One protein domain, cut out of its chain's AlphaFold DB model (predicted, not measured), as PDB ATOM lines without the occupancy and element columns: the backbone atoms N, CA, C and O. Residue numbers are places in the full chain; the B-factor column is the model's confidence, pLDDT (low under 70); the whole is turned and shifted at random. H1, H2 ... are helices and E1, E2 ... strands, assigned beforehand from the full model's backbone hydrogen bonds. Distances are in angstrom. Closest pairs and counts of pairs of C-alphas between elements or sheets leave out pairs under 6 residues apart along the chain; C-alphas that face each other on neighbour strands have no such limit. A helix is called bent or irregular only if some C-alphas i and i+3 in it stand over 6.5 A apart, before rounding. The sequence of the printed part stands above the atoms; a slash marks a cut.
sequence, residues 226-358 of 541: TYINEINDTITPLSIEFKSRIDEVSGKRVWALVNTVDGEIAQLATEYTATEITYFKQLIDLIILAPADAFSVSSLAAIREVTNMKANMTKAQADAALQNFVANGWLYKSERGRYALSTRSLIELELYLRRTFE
ATOM      1  N   THR A 226     134.677 149.684 161.614       84.31
ATOM      2  CA  THR A 226     134.869 148.636 160.600       84.31
ATOM      3  C   THR A 226     133.532 148.033 160.171       84.31
ATOM      4  O   THR A 226     133.249 147.950 158.980       84.31
ATOM      5  N   TYR A 227     132.669 147.712 161.135       85.94
ATOM      6  CA  TYR A 227     131.345 147.153 160.872       85.94
ATOM      7  C   TYR A 227     130.439 148.103 160.074       85.94
ATOM      8  O   TYR A 227     129.706 147.681 159.184       85.94
ATOM      9  N   ILE A 228     130.503 149.405 160.353       85.69
ATOM     10  CA  ILE A 228     129.739 150.407 159.599       85.69
ATOM     11  C   ILE A 228     130.218 150.498 158.158       85.69
ATOM     12  O   ILE A 228     129.390 150.617 157.260       85.69
ATOM     13  N   ASN A 229     131.529 150.421 157.929       87.06
ATOM     14  CA  ASN A 229     132.066 150.419 156.575       87.06
ATOM     15  C   ASN A 229     131.582 149.182 155.802       87.06
ATOM     16  O   ASN A 229     131.108 149.330 154.684       87.06
ATOM     17  N   GLU A 230     131.572 148.000 156.427       89.06
ATOM     18  CA  GLU A 230     131.015 146.780 155.817       89.06
ATOM     19  C   GLU A 230     129.519 146.917 155.476       89.06
ATOM     20  O   GLU A 230     129.067 146.477 154.411       89.06
ATOM     21  N   ILE A 231     128.739 147.552 156.360       88.81
ATOM     22  CA  ILE A 231     127.333 147.872 156.086       88.81
ATOM     23  C   ILE A 231     127.248 148.801 154.877       88.81
ATOM     24  O   ILE A 231     126.540 148.471 153.925       88.81
ATOM     25  N   ASN A 232     127.972 149.923 154.899       91.31
ATOM     26  CA  ASN A 232     127.961 150.937 153.847       91.31
ATOM     27  C   ASN A 232     128.370 150.362 152.492       91.31
ATOM     28  O   ASN A 232     127.676 150.616 151.508       91.31
ATOM     29  N   ASP A 233     129.383 149.502 152.434       91.25
ATOM     30  CA  ASP A 233     129.783 148.805 151.207       91.25
ATOM     31  C   ASP A 233     128.635 147.962 150.624       91.25
ATOM     32  O   ASP A 233     128.463 147.874 149.406       91.25
ATOM     33  N   THR A 234     127.796 147.386 151.492       91.25
ATOM     34  CA  THR A 234     126.645 146.564 151.091       91.25
ATOM     35  C   THR A 234     125.435 147.402 150.660       91.25
ATOM     36  O   THR A 234     124.700 146.992 149.759       91.25
ATOM     37  N   ILE A 235     125.197 148.559 151.292       91.06
ATOM     38  CA  ILE A 235     123.993 149.381 151.061       91.06
ATOM     39  C   ILE A 235     124.192 150.525 150.061       91.06
ATOM     40  O   ILE A 235     123.210 150.979 149.476       91.06
ATOM     41  N   THR A 236     125.435 150.933 149.782       88.62
ATOM     42  CA  THR A 236     125.755 151.976 148.788       88.62
ATOM     43  C   THR A 236     125.117 151.718 147.410       88.62
ATOM     44  O   THR A 236     124.606 152.671 146.818       88.62
ATOM     45  N   PRO A 237     125.036 150.471 146.886       90.50
ATOM     46  CA  PRO A 237     124.336 150.184 145.627       90.50
ATOM     47  C   PRO A 237     122.837 150.515 145.629       90.50
ATOM     48  O   PRO A 237     122.248 150.660 144.560       90.50
ATOM     49  N   LEU A 238     122.211 150.620 146.806       86.44
ATOM     50  CA  LEU A 238     120.814 151.034 146.970       86.44
ATOM     51  C   LEU A 238     120.661 152.559 147.058       86.44
ATOM     52  O   LEU A 238     119.547 153.033 147.268       86.44
ATOM     53  N   SER A 239     121.758 153.311 146.908       86.12
ATOM     54  CA  SER A 239     121.817 154.759 147.114       86.12
ATOM     55  C   SER A 239     121.369 155.167 148.517       86.12
ATOM     56  O   SER A 239     120.603 156.107 148.710       86.12
ATOM     57  N   ILE A 240     121.832 154.414 149.512       85.88
ATOM     58  CA  ILE A 240     121.586 154.671 150.924       85.88
ATOM     59  C   ILE A 240     122.921 154.551 151.668       85.88
ATOM     60  O   ILE A 240     123.731 153.686 151.345       85.88
ATOM     61  N   GLU A 241     123.137 155.395 152.672       87.00
ATOM     62  CA  GLU A 241     124.338 155.440 153.501       87.00
ATOM     63  C   GLU A 241     123.973 155.429 154.993       87.00
ATOM     64  O   GLU A 241     123.063 156.120 155.443       87.00
ATOM     65  N   PHE A 242     124.691 154.646 155.790       88.75
ATOM     66  CA  PHE A 242     124.591 154.633 157.241       88.75
ATOM     67  C   PHE A 242     125.584 155.644 157.821       88.75
ATOM     68  O   PHE A 242     126.799 155.422 157.832       88.75
ATOM     69  N   LYS A 243     125.056 156.769 158.310       86.06
ATOM     70  CA  LYS A 243     125.837 157.916 158.786       86.06
ATOM     71  C   LYS A 243     125.651 158.109 160.287       86.06
ATOM     72  O   LYS A 243     124.575 157.856 160.830       86.06
ATOM     73  N   SER A 244     126.690 158.596 160.970       87.56
ATOM     74  CA  SER A 244     126.535 159.136 162.326       87.56
ATOM     75  C   SER A 244     126.788 160.621 162.381       87.56
ATOM     76  O   SER A 244     127.635 161.136 161.660       87.56
ATOM     77  N   ARG A 245     126.108 161.270 163.321       87.56
ATOM     78  CA  ARG A 245     126.383 162.639 163.743       87.56
ATOM     79  C   ARG A 245     126.212 162.745 165.255       87.56
ATOM     80  O   ARG A 245     125.519 161.933 165.868       87.56
ATOM     81  N   ILE A 246     126.867 163.713 165.882       87.62
ATOM     82  CA  ILE A 246     126.605 164.048 167.285       87.62
ATOM     83  C   ILE A 246     125.440 165.036 167.334       87.62
ATOM     84  O   ILE A 246     125.487 166.084 166.703       87.62
ATOM     85  N   ASP A 247     124.401 164.699 168.090       87.56
ATOM     86  CA  ASP A 247     123.243 165.560 168.297       87.56
ATOM     87  C   ASP A 247     123.657 166.872 168.977       87.56
ATOM     88  O   ASP A 247     124.306 166.861 170.028       87.56
ATOM     89  N   GLU A 248     123.294 168.006 168.372       86.81
ATOM     90  CA  GLU A 248     123.783 169.327 168.796       86.81
ATOM     91  C   GLU A 248     123.275 169.720 170.193       86.81
ATOM     92  O   GLU A 248     123.959 170.446 170.918       86.81
ATOM     93  N   VAL A 249     122.111 169.196 170.602       81.31
ATOM     94  CA  VAL A 249     121.461 169.499 171.886       81.31
ATOM     95  C   VAL A 249     121.960 168.575 173.002       81.31
ATOM     96  O   VAL A 249     122.428 169.034 174.044       81.31
ATOM     97  N   SER A 250     121.866 167.260 172.804       81.56
ATOM     98  CA  SER A 250     122.190 166.250 173.817       81.56
ATOM     99  C   SER A 250     123.674 165.883 173.870       81.56
ATOM    100  O   SER A 250     124.130 165.330 174.873       81.56
ATOM    101  N   GLY A 251     124.435 166.150 172.802       79.81
ATOM    102  CA  GLY A 251     125.832 165.735 172.671       79.81
ATOM    103  C   GLY A 251     126.021 164.219 172.528       79.81
ATOM    104  O   GLY A 251     127.141 163.728 172.685       79.81
ATOM    105  N   LYS A 252     124.949 163.461 172.265       83.44
ATOM    106  CA  LYS A 252     124.997 162.007 172.046       83.44
ATOM    107  C   LYS A 252     125.164 161.692 170.562       83.44
ATOM    108  O   LYS A 252     124.661 162.411 169.709       83.44
ATOM    109  N   ARG A 253     125.855 160.595 170.241       83.56
ATOM    110  CA  ARG A 253     125.978 160.125 168.854       83.56
ATOM    111  C   ARG A 253     124.667 159.486 168.406       83.56
ATOM    112  O   ARG A 253     124.191 158.556 169.051       83.56
ATOM    113  N   VAL A 254     124.134 159.968 167.294       86.00
ATOM    114  CA  VAL A 254     122.961 159.436 166.608       86.00
ATOM    115  C   VAL A 254     123.420 158.797 165.305       86.00
ATOM    116  O   VAL A 254     124.322 159.308 164.641       86.00
ATOM    117  N   TRP A 255     122.805 157.671 164.968       86.38
ATOM    118  CA  TRP A 255     123.009 156.955 163.715       86.38
ATOM    119  C   TRP A 255     121.725 157.027 162.903       86.38
ATOM    120  O   TRP A 255     120.643 156.820 163.457       86.38
ATOM    121  N   ALA A 256     121.841 157.322 161.615       84.38
ATOM    122  CA  ALA A 256     120.711 157.395 160.706       84.38
ATOM    123  C   ALA A 256     121.061 156.757 159.363       84.38
ATOM    124  O   ALA A 256     122.215 156.752 158.929       84.38
ATOM    125  N   LEU A 257     120.033 156.211 158.724       86.06
ATOM    126  CA  LEU A 257     120.109 155.659 157.385       86.06
ATOM    127  C   LEU A 257     119.643 156.743 156.405       86.06
ATOM    128  O   LEU A 257     118.480 157.141 156.428       86.06
ATOM    129  N   VAL A 258     120.558 157.240 155.583       85.38
ATOM    130  CA  VAL A 258     120.390 158.429 154.744       85.38
ATOM    131  C   VAL A 258     120.263 158.016 153.293       85.38
ATOM    132  O   VAL A 258     121.062 157.228 152.804       85.38
ATOM    133  N   ASN A 259     119.270 158.546 152.591       83.12
ATOM    134  CA  ASN A 259     119.167 158.360 151.149       83.12
ATOM    135  C   ASN A 259     120.146 159.306 150.442       83.12
ATOM    136  O   ASN A 259     120.109 160.505 150.690       83.12
ATOM    137  N   THR A 260     120.988 158.777 149.559       78.88
ATOM    138  CA  THR A 260     121.994 159.545 148.810       78.88
ATOM    139  C   THR A 260     121.531 159.935 147.404       78.88
ATOM    140  O   THR A 260     122.284 160.559 146.656       78.88
ATOM    141  N   VAL A 261     120.297 159.586 147.015       76.75
ATOM    142  CA  VAL A 261     119.712 159.981 145.723       76.75
ATOM    143  C   VAL A 261     119.293 161.453 145.724       76.75
ATOM    144  O   VAL A 261     118.674 161.948 146.667       76.75
ATOM    145  N   ASP A 262     119.524 162.118 144.590       57.81
ATOM    146  CA  ASP A 262     118.995 163.447 144.293       57.81
ATOM    147  C   ASP A 262     117.468 163.513 144.461       57.81
ATOM    148  O   ASP A 262     116.699 162.849 143.762       57.81
ATOM    149  N   GLY A 263     117.029 164.370 145.385       66.06
ATOM    150  CA  GLY A 263     115.626 164.496 145.773       66.06
ATOM    151  C   GLY A 263     115.347 164.002 147.188       66.06
ATOM    152  O   GLY A 263     114.309 163.400 147.402       66.06
ATOM    153  N   GLU A 264     116.224 164.282 148.155       60.97
ATOM    154  CA  GLU A 264     116.120 163.877 149.574       60.97
ATOM    155  C   GLU A 264     114.750 164.189 150.215       60.97
ATOM    156  O   GLU A 264     114.210 163.399 150.987       60.97
ATOM    157  N   ILE A 265     114.093 165.277 149.792       67.31
ATOM    158  CA  ILE A 265     112.715 165.622 150.198       67.31
ATOM    159  C   ILE A 265     111.677 164.568 149.749       67.31
ATOM    160  O   ILE A 265     110.558 164.544 150.256       67.31
ATOM    161  N   ALA A 266     112.003 163.667 148.823       60.66
ATOM    162  CA  ALA A 266     111.126 162.576 148.399       60.66
ATOM    163  C   ALA A 266     110.780 161.619 149.549       60.66
ATOM    164  O   ALA A 266     109.702 161.032 149.524       60.66
ATOM    165  N   GLN A 267     111.622 161.515 150.586       63.47
ATOM    166  CA  GLN A 267     111.263 160.787 151.809       63.47
ATOM    167  C   GLN A 267     110.094 161.453 152.545       63.47
ATOM    168  O   GLN A 267     109.193 160.776 153.033       63.47
ATOM    169  N   LEU A 268     110.036 162.790 152.553       68.31
ATOM    170  CA  LEU A 268     108.871 163.512 153.066       68.31
ATOM    171  C   LEU A 268     107.640 163.284 152.174       68.31
ATOM    172  O   LEU A 268     106.517 163.292 152.669       68.31
ATOM    173  N   ALA A 269     107.824 163.041 150.874       62.31
ATOM    174  CA  ALA A 269     106.721 162.845 149.935       62.31
ATOM    175  C   ALA A 269     105.905 161.566 150.154       62.31
ATOM    176  O   ALA A 269     104.764 161.502 149.701       62.31
ATOM    177  N   THR A 270     106.449 160.567 150.855       73.62
ATOM    178  CA  THR A 270     105.696 159.354 151.199       73.62
ATOM    179  C   THR A 270     104.820 159.520 152.437       73.62
ATOM    180  O   THR A 270     103.786 158.863 152.534       73.62
ATOM    181  N   GLU A 271     105.217 160.380 153.378       78.06
ATOM    182  CA  GLU A 271     104.537 160.544 154.673       78.06
ATOM    183  C   GLU A 271     103.650 161.792 154.737       78.06
ATOM    184  O   GLU A 271     102.669 161.809 155.482       78.06
ATOM    185  N   TYR A 272     103.970 162.823 153.954       87.50
ATOM    186  CA  TYR A 272     103.332 164.132 154.028       87.50
ATOM    187  C   TYR A 272     102.677 164.525 152.708       87.50
ATOM    188  O   TYR A 272     103.094 164.150 151.611       87.50
ATOM    189  N   THR A 273     101.639 165.345 152.812       89.94
ATOM    190  CA  THR A 273     100.977 165.930 151.648       89.94
ATOM    191  C   THR A 273     101.885 166.944 150.945       89.94
ATOM    192  O   THR A 273     102.723 167.597 151.566       89.94
ATOM    193  N   ALA A 274     101.678 167.170 149.644       87.25
ATOM    194  CA  ALA A 274     102.445 168.167 148.884       87.25
ATOM    195  C   ALA A 274     102.383 169.583 149.503       87.25
ATOM    196  O   ALA A 274     103.349 170.347 149.433       87.25
ATOM    197  N   THR A 275     101.259 169.923 150.141       89.44
ATOM    198  CA  THR A 275     101.076 171.173 150.887       89.44
ATOM    199  C   THR A 275     101.945 171.239 152.139       89.44
ATOM    200  O   THR A 275     102.579 172.264 152.372       89.44
ATOM    201  N   GLU A 276     102.029 170.154 152.912       90.88
ATOM    202  CA  GLU A 276     102.873 170.074 154.111       90.88
ATOM    203  C   GLU A 276     104.361 170.093 153.756       90.88
ATOM    204  O   GLU A 276     105.137 170.762 154.426       90.88
ATOM    205  N   ILE A 277     104.759 169.441 152.662       88.94
ATOM    206  CA  ILE A 277     106.142 169.483 152.170       88.94
ATOM    207  C   ILE A 277     106.520 170.904 151.750       88.94
ATOM    208  O   ILE A 277     107.603 171.383 152.071       88.94
ATOM    209  N   THR A 278     105.627 171.596 151.035       89.19
ATOM    210  CA  THR A 278     105.854 172.993 150.636       89.19
ATOM    211  C   THR A 278     105.991 173.890 151.863       89.19
ATOM    212  O   THR A 278     106.894 174.723 151.915       89.19
ATOM    213  N   TYR A 279     105.144 173.675 152.870       92.12
ATOM    214  CA  TYR A 279     105.239 174.375 154.144       92.12
ATOM    215  C   TYR A 279     106.554 174.090 154.869       92.12
ATOM    216  O   TYR A 279     107.194 175.016 155.358       92.12
ATOM    217  N   PHE A 280     106.993 172.833 154.891       92.25
ATOM    218  CA  PHE A 280     108.253 172.447 155.513       92.25
ATOM    219  C   PHE A 280     109.453 173.124 154.842       92.25
ATOM    220  O   PHE A 280     110.326 173.623 155.542       92.25
ATOM    221  N   LYS A 281     109.471 173.237 153.505       90.19
ATOM    222  CA  LYS A 281     110.525 173.981 152.788       90.19
ATOM    223  C   LYS A 281     110.582 175.449 153.200       90.19
ATOM    224  O   LYS A 281     111.650 175.930 153.546       90.19
ATOM    225  N   GLN A 282     109.437 176.128 153.240       89.25
ATOM    226  CA  GLN A 282     109.393 177.522 153.698       89.25
ATOM    227  C   GLN A 282     109.803 177.669 155.162       89.25
ATOM    228  O   GLN A 282     110.409 178.661 155.556       89.25
ATOM    229  N   LEU A 283     109.481 176.675 155.988       92.56
ATOM    230  CA  LEU A 283     109.917 176.659 157.372       92.56
ATOM    231  C   LEU A 283     111.439 176.496 157.481       92.56
ATOM    232  O   LEU A 283     112.038 177.156 158.325       92.56
ATOM    233  N   ILE A 284     112.063 175.673 156.628       92.75
ATOM    234  CA  ILE A 284     113.528 175.593 156.521       92.75
ATOM    235  C   ILE A 284     114.093 176.967 156.147       92.75
ATOM    236  O   ILE A 284     114.987 177.429 156.849       92.75
ATOM    237  N   ASP A 285     113.541 177.642 155.130       90.50
ATOM    238  CA  ASP A 285     113.986 178.986 154.727       90.50
ATOM    239  C   ASP A 285     113.960 179.956 155.924       90.50
ATOM    240  O   ASP A 285     114.949 180.625 156.217       90.50
ATOM    241  N   LEU A 286     112.852 179.985 156.675       90.00
ATOM    242  CA  LEU A 286     112.707 180.832 157.863       90.00
ATOM    243  C   LEU A 286     113.681 180.492 158.992       90.00
ATOM    244  O   LEU A 286     114.070 181.380 159.751       90.00
ATOM    245  N   ILE A 287     113.989 179.208 159.170       92.25
ATOM    246  CA  ILE A 287     114.886 178.740 160.225       92.25
ATOM    247  C   ILE A 287     116.329 179.084 159.860       92.25
ATOM    248  O   ILE A 287     117.016 179.676 160.686       92.25
ATOM    249  N   ILE A 288     116.776 178.747 158.649       90.75
ATOM    250  CA  ILE A 288     118.158 178.960 158.205       90.75
ATOM    251  C   ILE A 288     118.472 180.454 158.082       90.75
ATOM    252  O   ILE A 288     119.483 180.904 158.609       90.75
ATOM    253  N   LEU A 289     117.566 181.240 157.495       87.62
ATOM    254  CA  LEU A 289     117.743 182.685 157.298       87.62
ATOM    255  C   LEU A 289     117.336 183.514 158.531       87.62
ATOM    256  O   LEU A 289     117.111 184.726 158.438       87.62
ATOM    257  N   ALA A 290     117.187 182.879 159.697       85.94
ATOM    258  CA  ALA A 290     116.803 183.574 160.915       85.94
ATOM    259  C   ALA A 290     117.881 184.605 161.315       85.94
ATOM    260  O   ALA A 290     119.071 184.287 161.348       85.94
ATOM    261  N   PRO A 291     117.493 185.840 161.685       81.12
ATOM    262  CA  PRO A 291     118.454 186.884 162.021       81.12
ATOM    263  C   PRO A 291     119.258 186.537 163.280       81.12
ATOM    264  O   PRO A 291     118.770 185.834 164.165       81.12
ATOM    265  N   ALA A 292     120.454 187.123 163.397       76.81
ATOM    266  CA  ALA A 292     121.353 186.967 164.548       76.81
ATOM    267  C   ALA A 292     121.777 185.511 164.823       76.81
ATOM    268  O   ALA A 292     121.858 185.101 165.983       76.81
ATOM    269  N   ASP A 293     122.031 184.739 163.761       84.31
ATOM    270  CA  ASP A 293     122.493 183.347 163.848       84.31
ATOM    271  C   ASP A 293     121.569 182.484 164.734       84.31
ATOM    272  O   ASP A 293     122.023 181.621 165.485       84.31
ATOM    273  N   ALA A 294     120.262 182.776 164.731       83.44
ATOM    274  CA  ALA A 294     119.309 182.166 165.656       83.44
ATOM    275  C   ALA A 294     118.904 180.746 165.268       83.44
ATOM    276  O   ALA A 294     118.388 180.027 166.126       83.44
ATOM    277  N   PHE A 295     119.043 180.384 163.987       90.88
ATOM    278  CA  PHE A 295     118.700 179.078 163.405       90.88
ATOM    279  C   PHE A 295     117.424 178.450 163.985       90.88
ATOM    280  O   PHE A 295     117.340 177.255 164.267       90.88
ATOM    281  N   SER A 296     116.431 179.295 164.263       90.62
ATOM    282  CA  SER A 296     115.214 178.928 164.972       90.62
ATOM    283  C   SER A 296     114.146 179.987 164.769       90.62
ATOM    284  O   SER A 296     114.423 181.189 164.706       90.62
ATOM    285  N   VAL A 297     112.894 179.554 164.766       90.56
ATOM    286  CA  VAL A 297     111.720 180.404 164.561       90.56
ATOM    287  C   VAL A 297     110.725 180.196 165.696       90.56
ATOM    288  O   VAL A 297     110.595 179.098 166.224       90.56
ATOM    289  N   SER A 298     110.001 181.229 166.123       89.50
ATOM    290  CA  SER A 298     108.964 181.020 167.137       89.50
ATOM    291  C   SER A 298     107.738 180.324 166.577       89.50
ATOM    292  O   SER A 298     107.417 180.442 165.394       89.50
ATOM    293  N   SER A 299     106.979 179.679 167.467       88.69
ATOM    294  CA  SER A 299     105.709 179.048 167.097       88.69
ATOM    295  C   SER A 299     104.756 180.007 166.380       88.69
ATOM    296  O   SER A 299     104.055 179.618 165.451       88.69
ATOM    297  N   LEU A 300     104.755 181.287 166.759       85.94
ATOM    298  CA  LEU A 300     103.886 182.274 166.130       85.94
ATOM    299  C   LEU A 300     104.348 182.659 164.722       85.94
ATOM    300  O   LEU A 300     103.504 182.845 163.847       85.94
ATOM    301  N   ALA A 301     105.657 182.816 164.510       86.00
ATOM    302  CA  ALA A 301     106.206 183.101 163.189       86.00
ATOM    303  C   ALA A 301     106.002 181.903 162.246       86.00
ATOM    304  O   ALA A 301     105.479 182.094 161.152       86.00
ATOM    305  N   ALA A 302     106.240 180.677 162.725       89.38
ATOM    306  CA  ALA A 302     105.990 179.453 161.965       89.38
ATOM    307  C   ALA A 302     104.522 179.323 161.512       89.38
ATOM    308  O   ALA A 302     104.251 179.044 160.346       89.38
ATOM    309  N   ILE A 303     103.553 179.582 162.399       90.00
ATOM    310  CA  ILE A 303     102.116 179.517 162.056       90.00
ATOM    311  C   ILE A 303     101.697 180.658 161.116       90.00
ATOM    312  O   ILE A 303     100.771 180.505 160.317       90.00
ATOM    313  N   ARG A 304     102.333 181.832 161.221       87.56
ATOM    314  CA  ARG A 304     102.032 182.973 160.346       87.56
ATOM    315  C   ARG A 304     102.516 182.753 158.925       87.56
ATOM    316  O   ARG A 304     101.842 183.242 158.031       87.56
ATOM    317  N   GLU A 305     103.586 181.992 158.719       87.81
ATOM    318  CA  GLU A 305     104.155 181.782 157.382       87.81
ATOM    319  C   GLU A 305     103.158 181.204 156.377       87.81
ATOM    320  O   GLU A 305     103.197 181.494 155.188       87.81
ATOM    321  N   VAL A 306     102.152 180.487 156.870       87.56
ATOM    322  CA  VAL A 306     101.055 179.960 156.059       87.56
ATOM    323  C   VAL A 306     100.318 181.025 155.249       87.56
ATOM    324  O   VAL A 306      99.775 180.714 154.196       87.56
ATOM    325  N   THR A 307     100.307 182.287 155.691       84.75
ATOM    326  CA  THR A 307      99.697 183.373 154.910       84.75
ATOM    327  C   THR A 307     100.506 183.761 153.675       84.75
ATOM    328  O   THR A 307      99.947 184.371 152.770       84.75
ATOM    329  N   ASN A 308     101.793 183.419 153.640       80.62
ATOM    330  CA  ASN A 308     102.702 183.704 152.530       80.62
ATOM    331  C   ASN A 308     102.795 182.524 151.547       80.62
ATOM    332  O   ASN A 308     103.390 182.644 150.474       80.62
ATOM    333  N   MET A 309     102.193 181.378 151.881       79.94
ATOM    334  CA  MET A 309     102.124 180.230 150.986       79.94
ATOM    335  C   MET A 309     101.140 180.450 149.843       79.94
ATOM    336  O   MET A 309     100.008 180.885 150.031       79.94
ATOM    337  N   LYS A 310     101.542 180.017 148.644       67.94
ATOM    338  CA  LYS A 310     100.643 179.922 147.480       67.94
ATOM    339  C   LYS A 310      99.588 178.818 147.635       67.94
ATOM    340  O   LYS A 310      98.596 178.818 146.912       67.94
ATOM    341  N   ALA A 311      99.812 177.861 148.535       71.00
ATOM    342  CA  ALA A 311      98.922 176.734 148.768       71.00
ATOM    343  C   ALA A 311      97.951 177.018 149.927       71.00
ATOM    344  O   ALA A 311      98.351 177.543 150.964       71.00
ATOM    345  N   ASN A 312      96.681 176.628 149.772       74.12
ATOM    346  CA  ASN A 312      95.645 176.815 150.792       74.12
ATOM    347  C   ASN A 312      95.835 175.834 151.963       74.12
ATOM    348  O   ASN A 312      95.209 174.776 151.999       74.12
ATOM    349  N   MET A 313      96.669 176.197 152.935       86.69
ATOM    350  CA  MET A 313      96.703 175.568 154.257       86.69
ATOM    351  C   MET A 313      96.151 176.555 155.295       86.69
ATOM    352  O   MET A 313      96.333 177.763 155.187       86.69
ATOM    353  N   THR A 314      95.429 176.067 156.300       90.75
ATOM    354  CA  THR A 314      94.933 176.901 157.408       90.75
ATOM    355  C   THR A 314      95.944 176.955 158.553       90.75
ATOM    356  O   THR A 314      96.757 176.052 158.721       90.75
ATOM    357  N   LYS A 315      95.856 177.974 159.420       90.75
ATOM    358  CA  LYS A 315      96.708 178.078 160.624       90.75
ATOM    359  C   LYS A 315      96.582 176.871 161.563       90.75
ATOM    360  O   LYS A 315      97.555 176.504 162.204       90.75
ATOM    361  N   ALA A 316      95.397 176.262 161.637       90.94
ATOM    362  CA  ALA A 316      95.167 175.062 162.442       90.94
ATOM    363  C   ALA A 316      95.849 173.826 161.835       90.94
ATOM    364  O   ALA A 316      96.464 173.050 162.557       90.94
ATOM    365  N   GLN A 317      95.792 173.675 160.507       91.56
ATOM    366  CA  GLN A 317      96.533 172.623 159.801       91.56
ATOM    367  C   GLN A 317      98.047 172.819 159.934       91.56
ATOM    368  O   GLN A 317      98.765 171.844 160.107       91.56
ATOM    369  N   ALA A 318      98.518 174.066 159.933       91.31
ATOM    370  CA  ALA A 318      99.918 174.397 160.182       91.31
ATOM    371  C   ALA A 318     100.402 173.926 161.549       91.31
ATOM    372  O   ALA A 318     101.452 173.305 161.653       91.31
ATOM    373  N   ASP A 319      99.627 174.215 162.597       92.88
ATOM    374  CA  ASP A 319      99.974 173.810 163.958       92.88
ATOM    375  C   ASP A 319      99.997 172.280 164.093       92.88
ATOM    376  O   ASP A 319     100.928 171.730 164.677       92.88
ATOM    377  N   ALA A 320      99.042 171.585 163.466       92.75
ATOM    378  CA  ALA A 320      99.043 170.125 163.404       92.75
ATOM    379  C   ALA A 320     100.267 169.572 162.647       92.75
ATOM    380  O   ALA A 320     100.922 168.651 163.131       92.75
ATOM    381  N   ALA A 321     100.623 170.161 161.501       91.94
ATOM    382  CA  ALA A 321     101.802 169.770 160.732       91.94
ATOM    383  C   ALA A 321     103.099 169.987 161.531       91.94
ATOM    384  O   ALA A 321     103.939 169.095 161.585       91.94
ATOM    385  N   LEU A 322     103.237 171.121 162.233       93.50
ATOM    386  CA  LEU A 322     104.373 171.390 163.122       93.50
ATOM    387  C   LEU A 322     104.496 170.339 164.230       93.50
ATOM    388  O   LEU A 322     105.595 169.856 164.497       93.50
ATOM    389  N   GLN A 323     103.381 169.963 164.862       92.50
ATOM    390  CA  GLN A 323     103.375 168.914 165.884       92.50
ATOM    391  C   GLN A 323     103.797 167.558 165.304       92.50
ATOM    392  O   GLN A 323     104.594 166.860 165.930       92.50
ATOM    393  N   ASN A 324     103.341 167.219 164.096       91.69
ATOM    394  CA  ASN A 324     103.734 165.990 163.407       91.69
ATOM    395  C   ASN A 324     105.223 165.991 163.028       91.69
ATOM    396  O   ASN A 324     105.908 164.995 163.252       91.69
ATOM    397  N   PHE A 325     105.755 167.111 162.528       92.44
ATOM    398  CA  PHE A 325     107.185 167.240 162.242       92.44
ATOM    399  C   PHE A 325     108.038 167.074 163.501       92.44
ATOM    400  O   PHE A 325     109.105 166.469 163.432       92.44
ATOM    401  N   VAL A 326     107.572 167.559 164.657       91.12
ATOM    402  CA  VAL A 326     108.253 167.318 165.936       91.12
ATOM    403  C   VAL A 326     108.140 165.858 166.369       91.12
ATOM    404  O   VAL A 326     109.140 165.259 166.751       91.12
ATOM    405  N   ALA A 327     106.949 165.262 166.280       87.12
ATOM    406  CA  ALA A 327     106.717 163.874 166.678       87.12
ATOM    407  C   ALA A 327     107.553 162.876 165.856       87.12
ATOM    408  O   ALA A 327     108.086 161.918 166.410       87.12
ATOM    409  N   ASN A 328     107.722 163.142 164.558       87.19
ATOM    410  CA  ASN A 328     108.544 162.336 163.652       87.19
ATOM    411  C   ASN A 328     110.028 162.745 163.659       87.19
ATOM    412  O   ASN A 328     110.835 162.194 162.908       87.19
ATOM    413  N   GLY A 329     110.398 163.704 164.510       87.75
ATOM    414  CA  GLY A 329     111.778 164.095 164.737       87.75
ATOM    415  C   GLY A 329     112.410 164.879 163.596       87.75
ATOM    416  O   GLY A 329     113.626 164.877 163.532       87.75
ATOM    417  N   TRP A 330     111.650 165.542 162.719       90.06
ATOM    418  CA  TRP A 330     112.164 166.497 161.718       90.06
ATOM    419  C   TRP A 330     112.449 167.877 162.332       90.06
ATOM    420  O   TRP A 330     113.393 168.576 161.962       90.06
ATOM    421  N   LEU A 331     111.649 168.276 163.313       91.69
ATOM    422  CA  LEU A 331     111.865 169.505 164.068       91.69
ATOM    423  C   LEU A 331     112.054 169.175 165.535       91.69
ATOM    424  O   LEU A 331     111.509 168.203 166.052       91.69
ATOM    425  N   TYR A 332     112.779 170.037 166.222       89.25
ATOM    426  CA  TYR A 332     112.776 170.070 167.673       89.25
ATOM    427  C   TYR A 332     112.059 171.343 168.127       89.25
ATOM    428  O   TYR A 332     112.213 172.410 167.527       89.25
ATOM    429  N   LYS A 333     111.243 171.212 169.178       89.31
ATOM    430  CA  LYS A 333     110.588 172.335 169.845       89.31
ATOM    431  C   LYS A 333     111.220 172.552 171.208       89.31
ATOM    432  O   LYS A 333     111.198 171.659 172.051       89.31
ATOM    433  N   SER A 334     111.718 173.756 171.430       84.25
ATOM    434  CA  SER A 334     112.288 174.140 172.710       84.25
ATOM    435  C   SER A 334     111.248 174.472 173.773       84.25
ATOM    436  O   SER A 334     110.105 174.823 173.467       84.25
ATOM    437  N   GLU A 335     111.690 174.474 175.030       80.19
ATOM    438  CA  GLU A 335     110.954 174.986 176.186       80.19
ATOM    439  C   GLU A 335     110.517 176.447 175.996       80.19
ATOM    440  O   GLU A 335     109.441 176.836 176.452       80.19
ATOM    441  N   ARG A 336     111.286 177.251 175.242       76.62
ATOM    442  CA  ARG A 336     110.933 178.649 174.924       76.62
ATOM    443  C   ARG A 336     109.937 178.769 173.761       76.62
ATOM    444  O   ARG A 336     109.617 179.877 173.327       76.62
ATOM    445  N   GLY A 337     109.434 177.646 173.238       83.69
ATOM    446  CA  GLY A 337     108.413 177.603 172.188       83.69
ATOM    447  C   GLY A 337     108.926 177.943 170.786       83.69
ATOM    448  O   GLY A 337     108.140 178.392 169.939       83.69
ATOM    449  N   ARG A 338     110.224 177.751 170.537       87.75
ATOM    450  CA  ARG A 338     110.854 177.915 169.221       87.75
ATOM    451  C   ARG A 338     111.061 176.565 168.544       87.75
ATOM    452  O   ARG A 338     111.277 175.565 169.220       87.75
ATOM    453  N   TYR A 339     110.975 176.564 167.223       92.12
ATOM    454  CA  TYR A 339     111.256 175.432 166.357       92.12
ATOM    455  C   TYR A 339     112.621 175.622 165.704       92.12
ATOM    456  O   TYR A 339     112.916 176.709 165.203       92.12
ATOM    457  N   ALA A 340     113.423 174.567 165.697       92.38
ATOM    458  CA  ALA A 340     114.677 174.471 164.956       92.38
ATOM    459  C   ALA A 340     114.745 173.107 164.252       92.38
ATOM    460  O   ALA A 340     113.962 172.200 164.565       92.38
ATOM    461  N   LEU A 341     115.666 172.963 163.296       93.00
ATOM    462  CA  LEU A 341     115.910 171.672 162.657       93.00
ATOM    463  C   LEU A 341     116.454 170.681 163.685       93.00
ATOM    464  O   LEU A 341     117.298 171.012 164.513       93.00
ATOM    465  N   SER A 342     115.938 169.458 163.649       91.56
ATOM    466  CA  SER A 342     116.471 168.372 164.462       91.56
ATOM    467  C   SER A 342     117.748 167.797 163.848       91.56
ATOM    468  O   SER A 342     118.014 167.943 162.653       91.56
ATOM    469  N   THR A 343     118.477 167.006 164.634       90.38
ATOM    470  CA  THR A 343     119.622 166.231 164.138       90.38
ATOM    471  C   THR A 343     119.252 165.289 162.994       90.38
ATOM    472  O   THR A 343     120.041 165.138 162.069       90.38
ATOM    473  N   ARG A 344     118.043 164.710 162.995       88.50
ATOM    474  CA  ARG A 344     117.554 163.890 161.876       88.50
ATOM    475  C   ARG A 344     117.501 164.703 160.581       88.50
ATOM    476  O   ARG A 344     118.064 164.272 159.583       88.50
ATOM    477  N   SER A 345     116.902 165.895 160.616       90.19
ATOM    478  CA  SER A 345     116.823 166.786 159.449       90.19
ATOM    479  C   SER A 345     118.194 167.214 158.950       90.19
ATOM    480  O   SER A 345     118.425 167.240 157.748       90.19
ATOM    481  N   LEU A 346     119.114 167.523 159.864       90.81
ATOM    482  CA  LEU A 346     120.470 167.931 159.503       90.81
ATOM    483  C   LEU A 346     121.301 166.800 158.879       90.81
ATOM    484  O   LEU A 346     122.284 167.093 158.200       90.81
ATOM    485  N   ILE A 347     120.940 165.537 159.138       88.88
ATOM    486  CA  ILE A 347     121.572 164.355 158.544       88.88
ATOM    487  C   ILE A 347     120.894 163.984 157.215       88.88
ATOM    488  O   ILE A 347     121.585 163.814 156.216       88.88
ATOM    489  N   GLU A 348     119.563 163.852 157.197       87.50
ATOM    490  CA  GLU A 348     118.807 163.368 156.028       87.50
ATOM    491  C   GLU A 348     118.689 164.403 154.902       87.50
ATOM    492  O   GLU A 348     118.540 164.019 153.748       87.50
ATOM    493  N   LEU A 349     118.754 165.702 155.217       88.69
ATOM    494  CA  LEU A 349     118.619 166.794 154.244       88.69
ATOM    495  C   LEU A 349     119.936 167.549 154.038       88.69
ATOM    496  O   LEU A 349     119.929 168.713 153.637       88.69
ATOM    497  N   GLU A 350     121.070 166.939 154.381       87.94
ATOM    498  CA  GLU A 350     122.361 167.623 154.359       87.94
ATOM    499  C   GLU A 350     122.719 168.142 152.960       87.94
ATOM    500  O   GLU A 350     123.122 169.302 152.836       87.94
ATOM    501  N   LEU A 351     122.545 167.329 151.908       85.69
ATOM    502  CA  LEU A 351     122.867 167.762 150.545       85.69
ATOM    503  C   LEU A 351     121.893 168.847 150.083       85.69
ATOM    504  O   LEU A 351     122.315 169.833 149.474       85.69
ATOM    505  N   TYR A 352     120.604 168.709 150.410       87.69
ATOM    506  CA  TYR A 352     119.599 169.732 150.136       87.69
ATOM    507  C   TYR A 352     119.958 171.073 150.784       87.69
ATOM    508  O   TYR A 352     119.918 172.102 150.105       87.69
ATOM    509  N   LEU A 353     120.325 171.070 152.069       89.88
ATOM    510  CA  LEU A 353     120.661 172.280 152.819       89.88
ATOM    511  C   LEU A 353     121.914 172.956 152.256       89.88
ATOM    512  O   LEU A 353     121.869 174.146 151.956       89.88
ATOM    513  N   ARG A 354     122.992 172.192 152.034       89.75
ATOM    514  CA  ARG A 354     124.247 172.721 151.475       89.75
ATOM    515  C   ARG A 354     124.052 173.311 150.079       89.75
ATOM    516  O   ARG A 354     124.563 174.383 149.793       89.75
ATOM    517  N   ARG A 355     123.274 172.644 149.219       87.88
ATOM    518  CA  ARG A 355     123.032 173.109 147.845       87.88
ATOM    519  C   ARG A 355     122.111 174.327 147.776       87.88
ATOM    520  O   ARG A 355     122.235 175.127 146.857       87.88
ATOM    521  N   THR A 356     121.142 174.429 148.684       88.44
ATOM    522  CA  THR A 356     120.117 175.487 148.634       88.44
ATOM    523  C   THR A 356     120.577 176.765 149.334       88.44
ATOM    524  O   THR A 356     120.205 177.852 148.905       88.44
ATOM    525  N   PHE A 357     121.394 176.640 150.382       87.69
ATOM    526  CA  PHE A 357     121.780 177.738 151.273       87.69
ATOM    527  C   PHE A 357     123.303 177.836 151.435       87.69
ATOM    528  O   PHE A 357     123.794 178.048 152.538       87.69
ATOM    529  N   GLU A 358     124.052 177.643 150.347       81.31
ATOM    530  CA  GLU A 358     125.519 177.501 150.336       81.31
ATOM    531  C   GLU A 358     126.266 178.553 151.181       81.31
ATOM    532  O   GLU A 358     127.201 178.210 151.896       81.31
TER     533      GLU A 358
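AT A GLANCE: This is residues 226 to 358 of the 541 residues of an uncharacterized protein of Serendipita vermifera MAFF 305830 (UniProt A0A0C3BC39). The model is an elongated row of parts: a long two-stranded hairpin, E1 and E2, with H1 beside E1 at one end, and at the other end a cluster of three helices, H3, H4 and H5, with a small hairpin, E3 and E4. H6 lies between the two, packed on the long hairpin, mostly on E2. The printed part has 133 residues, with seven named helices and four named strands in the order H1 E1 E2 H2 H3 H4 H5 E3 E4 H6 H7, and its class is mixed, helices and strands. Each sheet has two antiparallel strands. The whole is compact, with a radius of gyration of the C-alphas of 15.7 A, and spans 48 by 30 by 28 A.

IN THESE COORDINATES: E1 is residues 240 to 246, 19.5 A, and E2 is residues 253 to 259, 19.1 A. H1, residues 226 to 238, 19.7 A, begins at C-alpha 226 (134.869, 148.636, 160.600); it is irregular, but only just, with C-alphas 234 and 237 6.9 A apart. H2 is residues 266 to 271. H3, residues 274 to 288, is the longest helix, 21.2 A, and begins at C-alpha 274 (102.445, 168.167, 148.884). H4 is residues 299 to 308, 15.6 A, and H5 is residues 315 to 327, 18.4 A. E3 is residues 331 to 333, E4 is 338 to 341, and H6 is 343 to 348. H7, residues 350 to 356, ends at C-alpha 356 (120.117, 175.487, 148.634).

HOW THE PARTS SIT: In the hairpin E1 and E2, N 241 and O 258 are 2.8 A apart and N 256 and O 243 are 2.9 A apart, within hydrogen-bond range. The closest C-alphas of H1 and E1 are those of Asn 232 and Glu 241, 5.8 A; those of E2 and H6 are Val 258 and Glu 348, 5.3 A. H6 and H7 are close but not clearly touching, about perpendicular at 76 degrees, with C-alphas 346 and 353 closest at 8.0 A. In the hairpin E3 and E4, N 332 and O 340 are 3.0 A apart, within hydrogen-bond range. Residues 297 to 298 pair antiparallel with residues 338 to 339 of E4. The closest C-alphas of H3 and E4 are those of Ile 287 and Ala 340, 6.4 A; those of H5 and E3 are Phe 325 and Leu 331, 5.5 A. H3 and H4 touch at a steep tilt of 59 degrees, opposite ways, closest at the C-alphas of Leu 283 and Ala 302, 6.7 A. H5 touches H4 with residues 315 to 319 alone, closest at the C-alphas of Ile 303 and Lys 315, 5.8 A. H2 and H3 are close but not clearly touching, with the C-alphas of Leu 268 and Ile 277 closest at 6.6 A. In H3, H5, H6 and H7 every O i to N i+4 pair is within hydrogen-bond range; the counts are 7 of 9 in H1, 3 of 6 in H4 and 0 of 2 in H2, where 2 of 3 O i to N i+3 pairs are.

THE WHOLE: The C-alphas farthest apart are those of Thr 226 and Thr 307, 49.8 A. The printed part has no cut, and no link is long. Mean pLDDT of the printed part is 85.8; residues 262 to 269 and residue 310 are under 70.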